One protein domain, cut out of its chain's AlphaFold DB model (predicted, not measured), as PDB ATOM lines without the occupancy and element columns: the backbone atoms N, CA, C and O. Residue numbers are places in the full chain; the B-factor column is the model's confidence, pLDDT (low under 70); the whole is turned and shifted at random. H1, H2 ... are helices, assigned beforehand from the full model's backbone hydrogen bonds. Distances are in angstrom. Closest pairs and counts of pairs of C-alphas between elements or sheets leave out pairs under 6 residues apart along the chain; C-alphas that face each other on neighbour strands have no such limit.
ATOM      1  N   PRO A 278     154.129 197.721 121.061       94.12
ATOM      2  CA  PRO A 278     154.645 198.227 122.334       94.12
ATOM      3  C   PRO A 278     155.773 197.347 122.880       94.12
ATOM      4  O   PRO A 278     155.659 196.118 122.880       94.12
ATOM      5  N   ILE A 279     156.861 197.960 123.349       93.06
ATOM      6  CA  ILE A 279     158.057 197.230 123.806       93.06
ATOM      7  C   ILE A 279     157.720 196.359 125.018       93.06
ATOM      8  O   ILE A 279     158.218 195.243 125.117       93.06
ATOM      9  N   GLU A 280     156.837 196.833 125.892       93.88
ATOM     10  CA  GLU A 280     156.372 196.129 127.087       93.88
ATOM     11  C   GLU A 280     155.651 194.832 126.713       93.88
ATOM     12  O   GLU A 280     155.920 193.779 127.285       93.88
ATOM     13  N   ARG A 281     154.802 194.890 125.680       95.19
ATOM     14  CA  ARG A 281     154.132 193.703 125.149       95.19
ATOM     15  C   ARG A 281     155.142 192.746 124.528       95.19
ATOM     16  O   ARG A 281     155.092 191.556 124.787       95.19
ATOM     17  N   ALA A 282     156.071 193.240 123.708       95.75
ATOM     18  CA  ALA A 282     157.106 192.381 123.126       95.75
ATOM     19  C   ALA A 282     157.970 191.703 124.208       95.75
ATOM     20  O   ALA A 282     158.324 190.539 124.066       95.75
ATOM     21  N   GLU A 283     158.294 192.411 125.290       96.88
ATOM     22  CA  GLU A 283     159.059 191.888 126.426       96.88
ATOM     23  C   GLU A 283     158.345 190.718 127.118       96.88
ATOM     24  O   GLU A 283     158.983 189.700 127.387       96.88
ATOM     25  N   GLU A 284     157.038 190.828 127.360       96.75
ATOM     26  CA  GLU A 284     156.231 189.746 127.938       96.75
ATOM     27  C   GLU A 284     156.232 188.499 127.045       96.75
ATOM     28  O   GLU A 284     156.548 187.401 127.506       96.75
ATOM     29  N   GLU A 285     155.987 188.671 125.744       97.88
ATOM     30  CA  GLU A 285     155.910 187.547 124.806       97.88
ATOM     31  C   GLU A 285     157.275 186.874 124.577       97.88
ATOM     32  O   GLU A 285     157.351 185.663 124.361       97.88
ATOM     33  N   VAL A 286     158.378 187.631 124.643       97.75
ATOM     34  CA  VAL A 286     159.741 187.076 124.570       97.75
ATOM     35  C   VAL A 286     160.087 186.292 125.840       97.75
ATOM     36  O   VAL A 286     160.780 185.276 125.755       97.75
ATOM     37  N   ARG A 287     159.602 186.721 127.011       97.12
ATOM     38  CA  ARG A 287     159.777 185.980 128.267       97.12
ATOM     39  C   ARG A 287     158.997 184.669 128.259       97.12
ATOM     40  O   ARG A 287     159.574 183.637 128.590       97.12
ATOM     41  N   ASP A 288     157.740 184.702 127.816       97.25
ATOM     42  CA  ASP A 288     156.925 183.496 127.625       97.25
ATOM     43  C   ASP A 288     157.594 182.514 126.650       97.25
ATOM     44  O   ASP A 288     157.735 181.326 126.943       97.25
ATOM     45  N   TYR A 289     158.103 183.022 125.520       97.81
ATOM     46  CA  TYR A 289     158.872 182.220 124.568       97.81
ATOM     47  C   TYR A 289     160.066 181.524 125.237       97.81
ATOM     48  O   TYR A 289     160.280 180.321 125.057       97.81
ATOM     49  N   LEU A 290     160.856 182.266 126.016       96.88
ATOM     50  CA  LEU A 290     162.038 181.719 126.671       96.88
ATOM     51  C   LEU A 290     161.678 180.644 127.704       96.88
ATOM     52  O   LEU A 290     162.364 179.624 127.762       96.88
ATOM     53  N   GLU A 291     160.602 180.834 128.471       95.81
ATOM     54  CA  GLU A 291     160.154 179.852 129.462       95.81
ATOM     55  C   GLU A 291     159.650 178.567 128.785       95.81
ATOM     56  O   GLU A 291     160.090 177.473 129.148       95.81
ATOM     57  N   ARG A 292     158.851 178.673 127.712       97.31
ATOM     58  CA  ARG A 292     158.412 177.506 126.916       97.31
ATOM     59  C   ARG A 292     159.576 176.721 126.309       97.31
ATOM     60  O   ARG A 292     159.505 175.502 126.170       97.31
ATOM     61  N   HIS A 293     160.663 177.403 125.955       96.88
ATOM     62  CA  HIS A 293     161.836 176.794 125.328       96.88
ATOM     63  C   HIS A 293     163.033 176.616 126.274       96.88
ATOM     64  O   HIS A 293     164.137 176.312 125.810       96.88
ATOM     65  N   LYS A 294     162.834 176.730 127.592       94.38
ATOM     66  CA  LYS A 294     163.895 176.752 128.613       94.38
ATOM     67  C   LYS A 294     164.847 175.560 128.556       94.38
ATOM     68  O   LYS A 294     166.061 175.742 128.639       94.38
ATOM     69  N   ILE A 295     164.326 174.347 128.359       93.31
ATOM     70  CA  ILE A 295     165.138 173.120 128.253       93.31
ATOM     71  C   ILE A 295     166.052 173.183 127.021       93.31
ATOM     72  O   ILE A 295     167.256 172.952 127.110       93.31
ATOM     73  N   THR A 296     165.492 173.559 125.864       94.62
ATOM     74  CA  THR A 296     166.261 173.691 124.615       94.62
ATOM     75  C   THR A 296     167.288 174.817 124.719       94.62
ATOM     76  O   THR A 296     168.418 174.664 124.262       94.62
ATOM     77  N   TYR A 297     166.908 175.934 125.344       95.44
ATOM     78  CA  TYR A 297     167.792 177.062 125.597       95.44
ATOM     79  C   TYR A 297     168.997 176.620 126.435       95.44
ATOM     80  O   TYR A 297     170.127 176.750 125.972       95.44
ATOM     81  N   LYS A 298     168.773 175.998 127.605       92.06
ATOM     82  CA  LYS A 298     169.848 175.496 128.480       92.06
ATOM     83  C   LYS A 298     170.800 174.552 127.737       92.06
ATOM     84  O   LYS A 298     172.012 174.733 127.813       92.06
ATOM     85  N   ARG A 299     170.254 173.615 126.953       94.12
ATOM     86  CA  ARG A 299     171.034 172.653 126.153       94.12
ATOM     87  C   ARG A 299     171.955 173.327 125.131       94.12
ATOM     88  O   ARG A 299     173.060 172.848 124.897       94.12
ATOM     89  N   LEU A 300     171.498 174.402 124.487       95.19
ATOM     90  CA  LEU A 300     172.237 175.052 123.399       95.19
ATOM     91  C   LEU A 300     173.176 176.167 123.875       95.19
ATOM     92  O   LEU A 300     174.193 176.404 123.225       95.19
ATOM     93  N   VAL A 301     172.881 176.830 124.998       94.88
ATOM     94  CA  VAL A 301     173.696 177.948 125.503       94.88
ATOM     95  C   VAL A 301     175.120 177.516 125.835       94.88
ATOM     96  O   VAL A 301     176.063 178.184 125.419       94.88
ATOM     97  N   GLN A 302     175.304 176.398 126.538       92.56
ATOM     98  CA  GLN A 302     176.631 175.991 127.009       92.56
ATOM     99  C   GLN A 302     177.610 175.687 125.852       92.56
ATOM    100  O   GLN A 302     178.710 176.242 125.846       92.56
ATOM    101  N   PRO A 303     177.223 174.940 124.798       93.62
ATOM    102  CA  PRO A 303     178.041 174.813 123.590       93.62
ATOM    103  C   PRO A 303     178.317 176.138 122.851       93.62
ATOM    104  O   PRO A 303     179.386 176.276 122.253       93.62
ATOM    105  N   CYS A 304     177.388 177.104 122.884       94.62
ATOM    106  CA  CYS A 304     177.593 178.429 122.281       94.62
ATOM    107  C   CYS A 304     178.642 179.247 123.038       94.62
ATOM    108  O   CYS A 304     179.515 179.847 122.416       94.62
ATOM    109  N   LEU A 305     178.603 179.212 124.373       91.56
ATOM    110  CA  LEU A 305     179.610 179.849 125.226       91.56
ATOM    111  C   LEU A 305     181.008 179.258 125.002       91.56
ATOM    112  O   LEU A 305     181.993 179.983 125.069       91.56
ATOM    113  N   GLY A 306     181.087 177.970 124.653       91.38
ATOM    114  CA  GLY A 306     182.321 177.312 124.211       91.38
ATOM    115  C   GLY A 306     182.750 177.642 122.772       91.38
ATOM    116  O   GLY A 306     183.665 177.005 122.259       91.38
ATOM    117  N   GLY A 307     182.075 178.571 122.086       90.81
ATOM    118  CA  GLY A 307     182.444 179.035 120.748       90.81
ATOM    119  C   GLY A 307     182.200 178.031 119.618       90.81
ATOM    120  O   GLY A 307     182.741 178.207 118.529       90.81
ATOM    121  N   ARG A 308     181.404 176.971 119.831       93.88
ATOM    122  CA  ARG A 308     181.174 175.936 118.806       93.88
ATOM    123  C   ARG A 308     180.294 176.484 117.666       93.88
ATOM    124  O   ARG A 308     179.107 176.724 117.897       93.88
ATOM    125  N   PRO A 309     180.790 176.603 116.414       91.69
ATOM    126  CA  PRO A 309     180.044 177.260 115.330       91.69
ATOM    127  C   PRO A 309     178.707 176.587 114.990       91.69
ATOM    128  O   PRO A 309     177.714 177.263 114.725       91.69
ATOM    129  N   GLY A 310     178.660 175.250 115.037       94.75
ATOM    130  CA  GLY A 310     177.432 174.484 114.801       94.75
ATOM    131  C   GLY A 310     176.352 174.769 115.847       94.75
ATOM    132  O   GLY A 310     175.194 174.973 115.489       94.75
ATOM    133  N   ALA A 311     176.745 174.881 117.120       94.19
ATOM    134  CA  ALA A 311     175.827 175.222 118.198       94.19
ATOM    135  C   ALA A 311     175.322 176.662 118.084       94.19
ATOM    136  O   ALA A 311     174.130 176.890 118.244       94.19
ATOM    137  N   ILE A 312     176.194 177.615 117.731       94.56
ATOM    138  CA  ILE A 312     175.809 179.016 117.494       94.56
ATOM    139  C   ILE A 312     174.764 179.098 116.373       94.56
ATOM    140  O   ILE A 312     173.753 179.787 116.512       94.56
ATOM    141  N   LYS A 313     174.969 178.358 115.276       96.62
ATOM    142  CA  LYS A 313     174.013 178.291 114.163       96.62
ATOM    143  C   LYS A 313     172.681 177.672 114.589       96.62
ATOM    144  O   LYS A 313     171.630 178.224 114.259       96.62
ATOM    145  N   GLU A 314     172.707 176.556 115.321       97.12
ATOM    146  CA  GLU A 314     171.489 175.909 115.822       97.12
ATOM    147  C   GLU A 314     170.738 176.836 116.788       97.12
ATOM    148  O   GLU A 314     169.540 177.072 116.614       97.12
ATOM    149  N   TYR A 315     171.452 177.441 117.736       97.31
ATOM    150  CA  TYR A 315     170.917 178.406 118.687       97.31
ATOM    151  C   TYR A 315     170.256 179.577 117.973       97.31
ATOM    152  O   TYR A 315     169.095 179.868 118.236       97.31
ATOM    153  N   TRP A 316     170.933 180.205 117.011       96.31
ATOM    154  CA  TRP A 316     170.384 181.345 116.277       96.31
ATOM    155  C   TRP A 316     169.170 180.978 115.416       96.31
ATOM    156  O   TRP A 316     168.269 181.796 115.235       96.31
ATOM    157  N   SER A 317     169.100 179.742 114.913       97.44
ATOM    158  CA  SER A 317     167.934 179.282 114.152       97.44
ATOM    159  C   SER A 317     166.670 179.135 115.008       97.44
ATOM    160  O   SER A 317     165.567 179.202 114.467       97.44
ATOM    161  N   ARG A 318     166.818 178.987 116.334       97.62
ATOM    162  CA  ARG A 318     165.707 178.891 117.295       97.62
ATOM    163  C   ARG A 318     165.483 180.181 118.081       97.62
ATOM    164  O   ARG A 318     164.375 180.687 118.116       97.62
ATOM    165  N   PHE A 319     166.539 180.742 118.657       97.81
ATOM    166  CA  PHE A 319     166.507 181.905 119.545       97.81
ATOM    167  C   PHE A 319     166.925 183.212 118.852       97.81
ATOM    168  O   PHE A 319     167.136 184.238 119.496       97.81
ATOM    169  N   GLY A 320     167.047 183.213 117.523       97.31
ATOM    170  CA  GLY A 320     167.184 184.444 116.753       97.31
ATOM    171  C   GLY A 320     165.912 185.305 116.831       97.31
ATOM    172  O   GLY A 320     164.813 184.788 117.046       97.31
ATOM    173  N   PRO A 321     166.008 186.618 116.568       97.94
ATOM    174  CA  PRO A 321     164.872 187.521 116.727       97.94
ATOM    175  C   PRO A 321     163.767 187.249 115.693       97.94
ATOM    176  O   PRO A 321     162.595 187.493 115.958       97.94
ATOM    177  N   THR A 322     164.124 186.722 114.516       98.06
ATOM    178  CA  THR A 322     163.165 186.337 113.468       98.06
ATOM    179  C   THR A 322     162.366 185.076 113.843       98.06
ATOM    180  O   THR A 322     161.140 185.154 113.792       98.06
ATOM    181  N   PRO A 323     162.991 183.943 114.236       98.31
ATOM    182  CA  PRO A 323     162.270 182.784 114.771       98.31
ATOM    183  C   PRO A 323     161.321 183.115 115.927       98.31
ATOM    184  O   PRO A 323     160.171 182.688 115.892       98.31
ATOM    185  N   ILE A 324     161.772 183.922 116.894       98.19
ATOM    186  CA  ILE A 324     160.956 184.330 118.046       98.19
ATOM    187  C   ILE A 324     159.750 185.156 117.587       98.19
ATOM    188  O   ILE A 324     158.617 184.850 117.938       98.19
ATOM    189  N   ALA A 325     159.968 186.176 116.748       97.81
ATOM    190  CA  ALA A 325     158.877 186.994 116.221       97.81
ATOM    191  C   ALA A 325     157.857 186.158 115.427       97.81
ATOM    192  O   ALA A 325     156.659 186.427 115.482       97.81
ATOM    193  N   ARG A 326     158.320 185.141 114.689       98.00
ATOM    194  CA  ARG A 326     157.445 184.206 113.973       98.00
ATOM    195  C   ARG A 326     156.585 183.390 114.943       98.00
ATOM    196  O   ARG A 326     155.372 183.411 114.777       98.00
ATOM    197  N   ASP A 327     157.184 182.768 115.960       98.12
ATOM    198  CA  ASP A 327     156.450 181.989 116.972       98.12
ATOM    199  C   ASP A 327     155.399 182.840 117.705       98.12
ATOM    200  O   ASP A 327     154.254 182.420 117.845       98.12
ATOM    201  N   ILE A 328     155.746 184.079 118.080       97.69
ATOM    202  CA  ILE A 328     154.804 185.017 118.713       97.69
ATOM    203  C   ILE A 328     153.602 185.292 117.798       97.69
ATOM    204  O   ILE A 328     152.459 185.230 118.247       97.69
ATOM    205  N   ASN A 329     153.837 185.584 116.515       97.56
ATOM    206  CA  ASN A 329     152.750 185.863 115.570       97.56
ATOM    207  C   ASN A 329     151.870 184.635 115.305       97.56
ATOM    208  O   ASN A 329     150.656 184.785 115.183       97.56
ATOM    209  N   GLU A 330     152.474 183.448 115.203       97.44
ATOM    210  CA  GLU A 330     151.763 182.182 115.005       97.44
ATOM    211  C   GLU A 330     150.892 181.852 116.223       97.44
ATOM    212  O   GLU A 330     149.696 181.609 116.069       97.44
ATOM    213  N   ARG A 331     151.448 181.939 117.439       97.44
ATOM    214  CA  ARG A 331     150.721 181.659 118.686       97.44
ATOM    215  C   ARG A 331     149.573 182.634 118.938       97.44
ATOM    216  O   ARG A 331     148.505 182.215 119.367       97.44
ATOM    217  N   LEU A 332     149.782 183.924 118.676       96.44
ATOM    218  CA  LEU A 332     148.754 184.954 118.855       96.44
ATOM    219  C   LEU A 332     147.782 185.051 117.665       96.44
ATOM    220  O   LEU A 332     146.948 185.955 117.641       96.44
ATOM    221  N   ALA A 333     147.904 184.160 116.672       96.88
ATOM    222  CA  ALA A 333     147.085 184.128 115.461       96.88
ATOM    223  C   ALA A 333     146.994 185.490 114.736       96.88
ATOM    224  O   ALA A 333     145.942 185.882 114.225       96.88
ATOM    225  N   ILE A 334     148.103 186.237 114.682       94.88
ATOM    226  CA  ILE A 334     148.114 187.594 114.120       94.88
ATOM    227  C   ILE A 334     148.216 187.534 112.604       94.88
ATOM    228  O   ILE A 334     149.285 187.362 112.009       94.88
ATOM    229  N   THR A 335     147.070 187.727 111.965       94.25
ATOM    230  CA  THR A 335     146.944 187.711 110.511       94.25
ATOM    231  C   THR A 335     147.328 189.052 109.886       94.25
ATOM    232  O   THR A 335     148.021 189.047 108.865       94.25
ATOM    233  N   ASP A 336     146.973 190.181 110.517       93.00
ATOM    234  CA  ASP A 336     147.245 191.531 110.004       93.00
ATOM    235  C   ASP A 336     148.758 191.844 109.975       93.00
ATOM    236  O   ASP A 336     149.383 191.972 111.031       93.00
ATOM    237  N   PRO A 337     149.366 192.050 108.786       92.81
ATOM    238  CA  PRO A 337     150.781 192.401 108.648       92.81
ATOM    239  C   PRO A 337     151.206 193.670 109.401       92.81
ATOM    240  O   PRO A 337     152.387 193.825 109.729       92.81
ATOM    241  N   ARG A 338     150.276 194.600 109.648       90.06
ATOM    242  CA  ARG A 338     150.545 195.838 110.397       90.06
ATOM    243  C   ARG A 338     150.606 195.596 111.891       90.06
ATOM    244  O   ARG A 338     151.379 196.266 112.566       90.06
ATOM    245  N   ALA A 339     149.832 194.632 112.366       92.44
ATOM    246  CA  ALA A 339     149.795 194.244 113.754       92.44
ATOM    247  C   ALA A 339     150.850 193.196 114.105       92.44
ATOM    248  O   ALA A 339     150.872 192.838 115.260       92.44
ATOM    249  N   ARG A 340     151.688 192.691 113.180       95.75
ATOM    250  CA  ARG A 340     152.691 191.635 113.450       95.75
ATOM    251  C   ARG A 340     153.886 192.111 114.275       95.75
ATOM    252  O   ARG A 340     154.479 193.147 113.974       95.75
ATOM    253  N   CYS A 341     154.321 191.268 115.208       96.44
ATOM    254  CA  CYS A 341     155.566 191.422 115.949       96.44
ATOM    255  C   CYS A 341     156.726 191.199 114.981       96.44
ATOM    256  O   CYS A 341     156.759 190.198 114.258       96.44
ATOM    257  N   ARG A 342     157.681 192.124 114.928       96.19
ATOM    258  CA  ARG A 342     158.824 192.044 114.012       96.19
ATOM    259  C   ARG A 342     160.090 191.675 114.762       96.19
ATOM    260  O   ARG A 342     160.191 191.799 115.980       96.19
ATOM    261  N   LYS A 343     161.123 191.302 114.004       97.19
ATOM    262  CA  LYS A 343     162.455 191.036 114.564       97.19
ATOM    263  C   LYS A 343     163.017 192.234 115.340       97.19
ATOM    264  O   LYS A 343     163.750 192.035 116.301       97.19
ATOM    265  N   GLN A 344     162.704 193.470 114.929       96.19
ATOM    266  CA  GLN A 344     163.166 194.680 115.614       96.19
ATOM    267  C   GLN A 344     162.493 194.857 116.975       96.19
ATOM    268  O   GLN A 344     163.159 195.302 117.903       96.19
ATOM    269  N   ASP A 345     161.216 194.491 117.094       96.31
ATOM    270  CA  ASP A 345     160.474 194.597 118.351       96.31
ATOM    271  C   ASP A 345     161.057 193.608 119.368       96.31
ATOM    272  O   ASP A 345     161.441 194.022 120.456       96.31
ATOM    273  N   VAL A 346     161.297 192.355 118.950       97.50
ATOM    274  CA  VAL A 346     162.004 191.334 119.753       97.50
ATOM    275  C   VAL A 346     163.418 191.776 120.122       97.50
ATOM    276  O   VAL A 346     163.832 191.650 121.266       97.50
ATOM    277  N   SER A 347     164.178 192.321 119.170       96.88
ATOM    278  CA  SER A 347     165.574 192.698 119.425       96.88
ATOM    279  C   SER A 347     165.707 193.835 120.437       96.88
ATOM    280  O   SER A 347     166.781 194.008 120.999       96.88
ATOM    281  N   ARG A 348     164.669 194.648 120.653       95.62
ATOM    282  CA  ARG A 348     164.700 195.772 121.600       95.62
ATOM    283  C   ARG A 348     164.304 195.376 123.020       95.62
ATOM    284  O   ARG A 348     164.457 196.203 123.915       95.62
ATOM    285  N   THR A 349     163.818 194.155 123.229       96.94
ATOM    286  CA  THR A 349     163.400 193.688 124.552       96.94
ATOM    287  C   THR A 349     164.610 193.460 125.457       96.94
ATOM    288  O   THR A 349     165.707 193.103 125.007       96.94
ATOM    289  N   TRP A 350     164.418 193.689 126.751       96.44
ATOM    290  CA  TRP A 350     165.437 193.472 127.770       96.44
ATOM    291  C   TRP A 350     165.802 191.990 127.846       96.44
ATOM    292  O   TRP A 350     166.987 191.656 127.789       96.44
ATOM    293  N   THR A 351     164.800 191.101 127.863       96.06
ATOM    294  CA  THR A 351     165.016 189.645 127.907       96.06
ATOM    295  C   THR A 351     165.887 189.187 126.739       96.06
ATOM    296  O   THR A 351     166.842 188.429 126.925       96.06
ATOM    297  N   TYR A 352     165.637 189.699 125.530       97.38
ATOM    298  CA  TYR A 352     166.457 189.348 124.379       97.38
ATOM    299  C   TYR A 352     167.900 189.847 124.530       97.38
ATOM    300  O   TYR A 352     168.845 189.080 124.346       97.38
ATOM    301  N   GLN A 353     168.091 191.117 124.897       96.06
ATOM    302  CA  GLN A 353     169.425 191.716 125.014       96.06
ATOM    303  C   GLN A 353     170.272 191.102 126.134       96.06
ATOM    304  O   GLN A 353     171.488 190.989 125.977       96.06
ATOM    305  N   LYS A 354     169.649 190.711 127.250       95.06
ATOM    306  CA  LYS A 354     170.347 190.244 128.454       95.06
ATOM    307  C   LYS A 354     170.460 188.737 128.575       95.06
ATOM    308  O   LYS A 354     171.451 188.259 129.123       95.06
ATOM    309  N   LEU A 355     169.482 187.995 128.063       95.31
ATOM    310  CA  LEU A 355     169.450 186.544 128.208       95.31
ATOM    311  C   LEU A 355     169.743 185.826 126.889       95.31
ATOM    312  O   LEU A 355     170.481 184.847 126.870       95.31
ATOM    313  N   ILE A 356     169.225 186.313 125.762       96.00
ATOM    314  CA  ILE A 356     169.272 185.559 124.497       96.00
ATOM    315  C   ILE A 356     170.466 185.942 123.611       96.00
ATOM    316  O   ILE A 356     171.096 185.097 122.982       96.00
ATOM    317  N   ARG A 357     170.812 187.227 123.541       96.50
ATOM    318  CA  ARG A 357     171.903 187.726 122.693       96.50
ATOM    319  C   ARG A 357     173.322 187.355 123.171       96.50
ATOM    320  O   ARG A 357     174.154 187.087 122.303       96.50
ATOM    321  N   PRO A 358     173.651 187.344 124.480       95.56
ATOM    322  CA  PRO A 358     175.034 187.153 124.937       95.56
ATOM    323  C   PRO A 358     175.723 185.849 124.486       95.56
ATOM    324  O   PRO A 358     176.877 185.926 124.065       95.56
ATOM    325  N   PRO A 359     175.065 184.670 124.462       93.25
ATOM    326  CA  PRO A 359     175.712 183.417 124.050       93.25
ATOM    327  C   PRO A 359     176.258 183.406 122.617       93.25
ATOM    328  O   PRO A 359     177.085 182.563 122.288       93.25
ATOM    329  N   VAL A 360     175.793 184.319 121.762       90.62
ATOM    330  CA  VAL A 360     176.197 184.423 120.351       90.62
ATOM    331  C   VAL A 360     176.922 185.730 120.032       90.62
ATOM    332  O   VAL A 360     177.168 186.022 118.861       90.62
ATOM    333  N   SER A 361     177.255 186.547 121.040       91.81
ATOM    334  CA  SER A 361     178.107 187.715 120.821       91.81
ATOM    335  C   SER A 361     179.531 187.293 120.458       91.81
ATOM    336  O   SER A 361     179.929 186.148 120.650       91.81
ATOM    337  N   THR A 362     180.316 188.225 119.927       88.81
ATOM    338  CA  THR A 362     181.745 188.016 119.685       88.81
ATOM    339  C   THR A 362     182.526 188.967 120.595       88.81
ATOM    340  O   THR A 362     182.451 190.177 120.370       88.81
ATOM    341  N   PRO A 363     183.228 188.469 121.633       86.88
ATOM    342  CA  PRO A 363     183.254 187.077 122.113       86.88
ATOM    343  C   PRO A 363     181.924 186.643 122.774       86.88
ATOM    344  O   PRO A 363     181.158 187.515 123.206       86.88
ATOM    345  N   PRO A 364     181.621 185.328 122.862       89.00
ATOM    346  CA  PRO A 364     180.441 184.835 123.572       89.00
ATOM    347  C   PRO A 364     180.472 185.254 125.041       89.00
ATOM    348  O   PRO A 364     181.507 185.158 125.701       89.00
ATOM    349  N   ARG A 365     179.344 185.732 125.565       91.25
ATOM    350  CA  ARG A 365     179.214 186.195 126.953       91.25
ATOM    351  C   ARG A 365     178.164 185.375 127.689       91.25
ATOM    352  O   ARG A 365     177.132 185.022 127.118       91.25
ATOM    353  N   ARG A 366     178.407 185.105 128.975       91.00
ATOM    354  CA  ARG A 366     177.424 184.448 129.848       91.00
ATOM    355  C   ARG A 366     176.182 185.347 129.995       91.00
ATOM    356  O   ARG A 366     176.349 186.555 130.179       91.00
ATOM    357  N   PRO A 367     174.960 184.796 129.891       91.75
ATOM    358  CA  PRO A 367     173.739 185.545 130.179       91.75
ATOM    359  C   PRO A 367     173.719 186.089 131.612       91.75
ATOM    360  O   PRO A 367     174.316 185.504 132.519       91.75
ATOM    361  N   GLU A 368     173.012 187.196 131.830       85.56
ATOM    362  CA  GLU A 368     172.864 187.783 133.166       85.56
ATOM    363  C   GLU A 368     172.152 186.801 134.116       85.56
ATOM    364  O   GLU A 368     171.129 186.219 133.763       85.56
ATOM    365  N   GLY A 369     172.721 186.572 135.306       86.06
ATOM    366  CA  GLY A 369     172.194 185.603 136.278       86.06
ATOM    367  C   GLY A 369     172.407 184.127 135.912       86.06
ATOM    368  O   GLY A 369     171.921 183.248 136.622       86.06
ATOM    369  N   TRP A 370     173.129 183.824 134.827       82.50
ATOM    370  CA  TRP A 370     173.431 182.444 134.461       82.50
ATOM    371  C   TRP A 370     174.477 181.851 135.404       82.50
ATOM    372  O   TRP A 370     175.668 182.164 135.324       82.50
ATOM    373  N   VAL A 371     174.021 180.969 136.291       81.31
ATOM    374  CA  VAL A 371     174.893 180.067 137.039       81.31
ATOM    375  C   VAL A 371     175.246 178.936 136.091       81.31
ATOM    376  O   VAL A 371     174.358 178.236 135.596       81.31
ATOM    377  N   SER A 372     176.536 178.805 135.785       67.88
ATOM    378  CA  SER A 372     176.988 177.682 134.979       67.88
ATOM    379  C   SER A 372     176.592 176.401 135.698       67.88
ATOM    380  O   SER A 372     176.871 176.303 136.893       67.88
ATOM    381  N   PRO A 373     175.991 175.414 135.023       63.94
ATOM    382  CA  PRO A 373     175.817 174.084 135.595       63.94
ATOM    383  C   PRO A 373     177.173 173.357 135.754       63.94
ATOM    384  O   PRO A 373     177.240 172.140 135.639       63.94
TER     385      PRO A 373
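This is residues 278 to 373 of the 393 residues of an uncharacterized protein of Planctomycetes bacterium SM23_25 (UniProt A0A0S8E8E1). An elongated helical body: H4, H5 and H6 pack round H1, and H2 and H3 make a hairpin at the other end. H3 and H4 follow each other along its length; residues 357 to 373 form a tail without named elements. The 96 printed residues include six named helices, H1 to H6, and no named strand: all helix, compact, radius of gyration of the C-alphas 13.3 A, spans 40 by 24 by 23 A.

H1, residues 279 to 292, starts at C-alpha (158.057, 197.230, 123.806) and is 20.0 A long. H2 is 294 to 305, 16.4 A; H3 309 to 319; H4 321 to 331; H5 343 to 347; H6 350 to 356, ending at C-alpha (169.272, 185.559, 124.497).

H1, the hub, touches H5 (closest C-alphas Ala 282 and Val 346, 6.0 A). H2 and H3, a hairpin, touch at Cys 304 and Ile 312, C-alphas 5.1 A apart. In H1, H3, H4, H5 and H6 every O i to N i+4 pair is within hydrogen-bond range; in H2, 6 of 8.

The printed part has no cut. The link H4 to H5 is long. Residues 372 to 373 have pLDDT under 70.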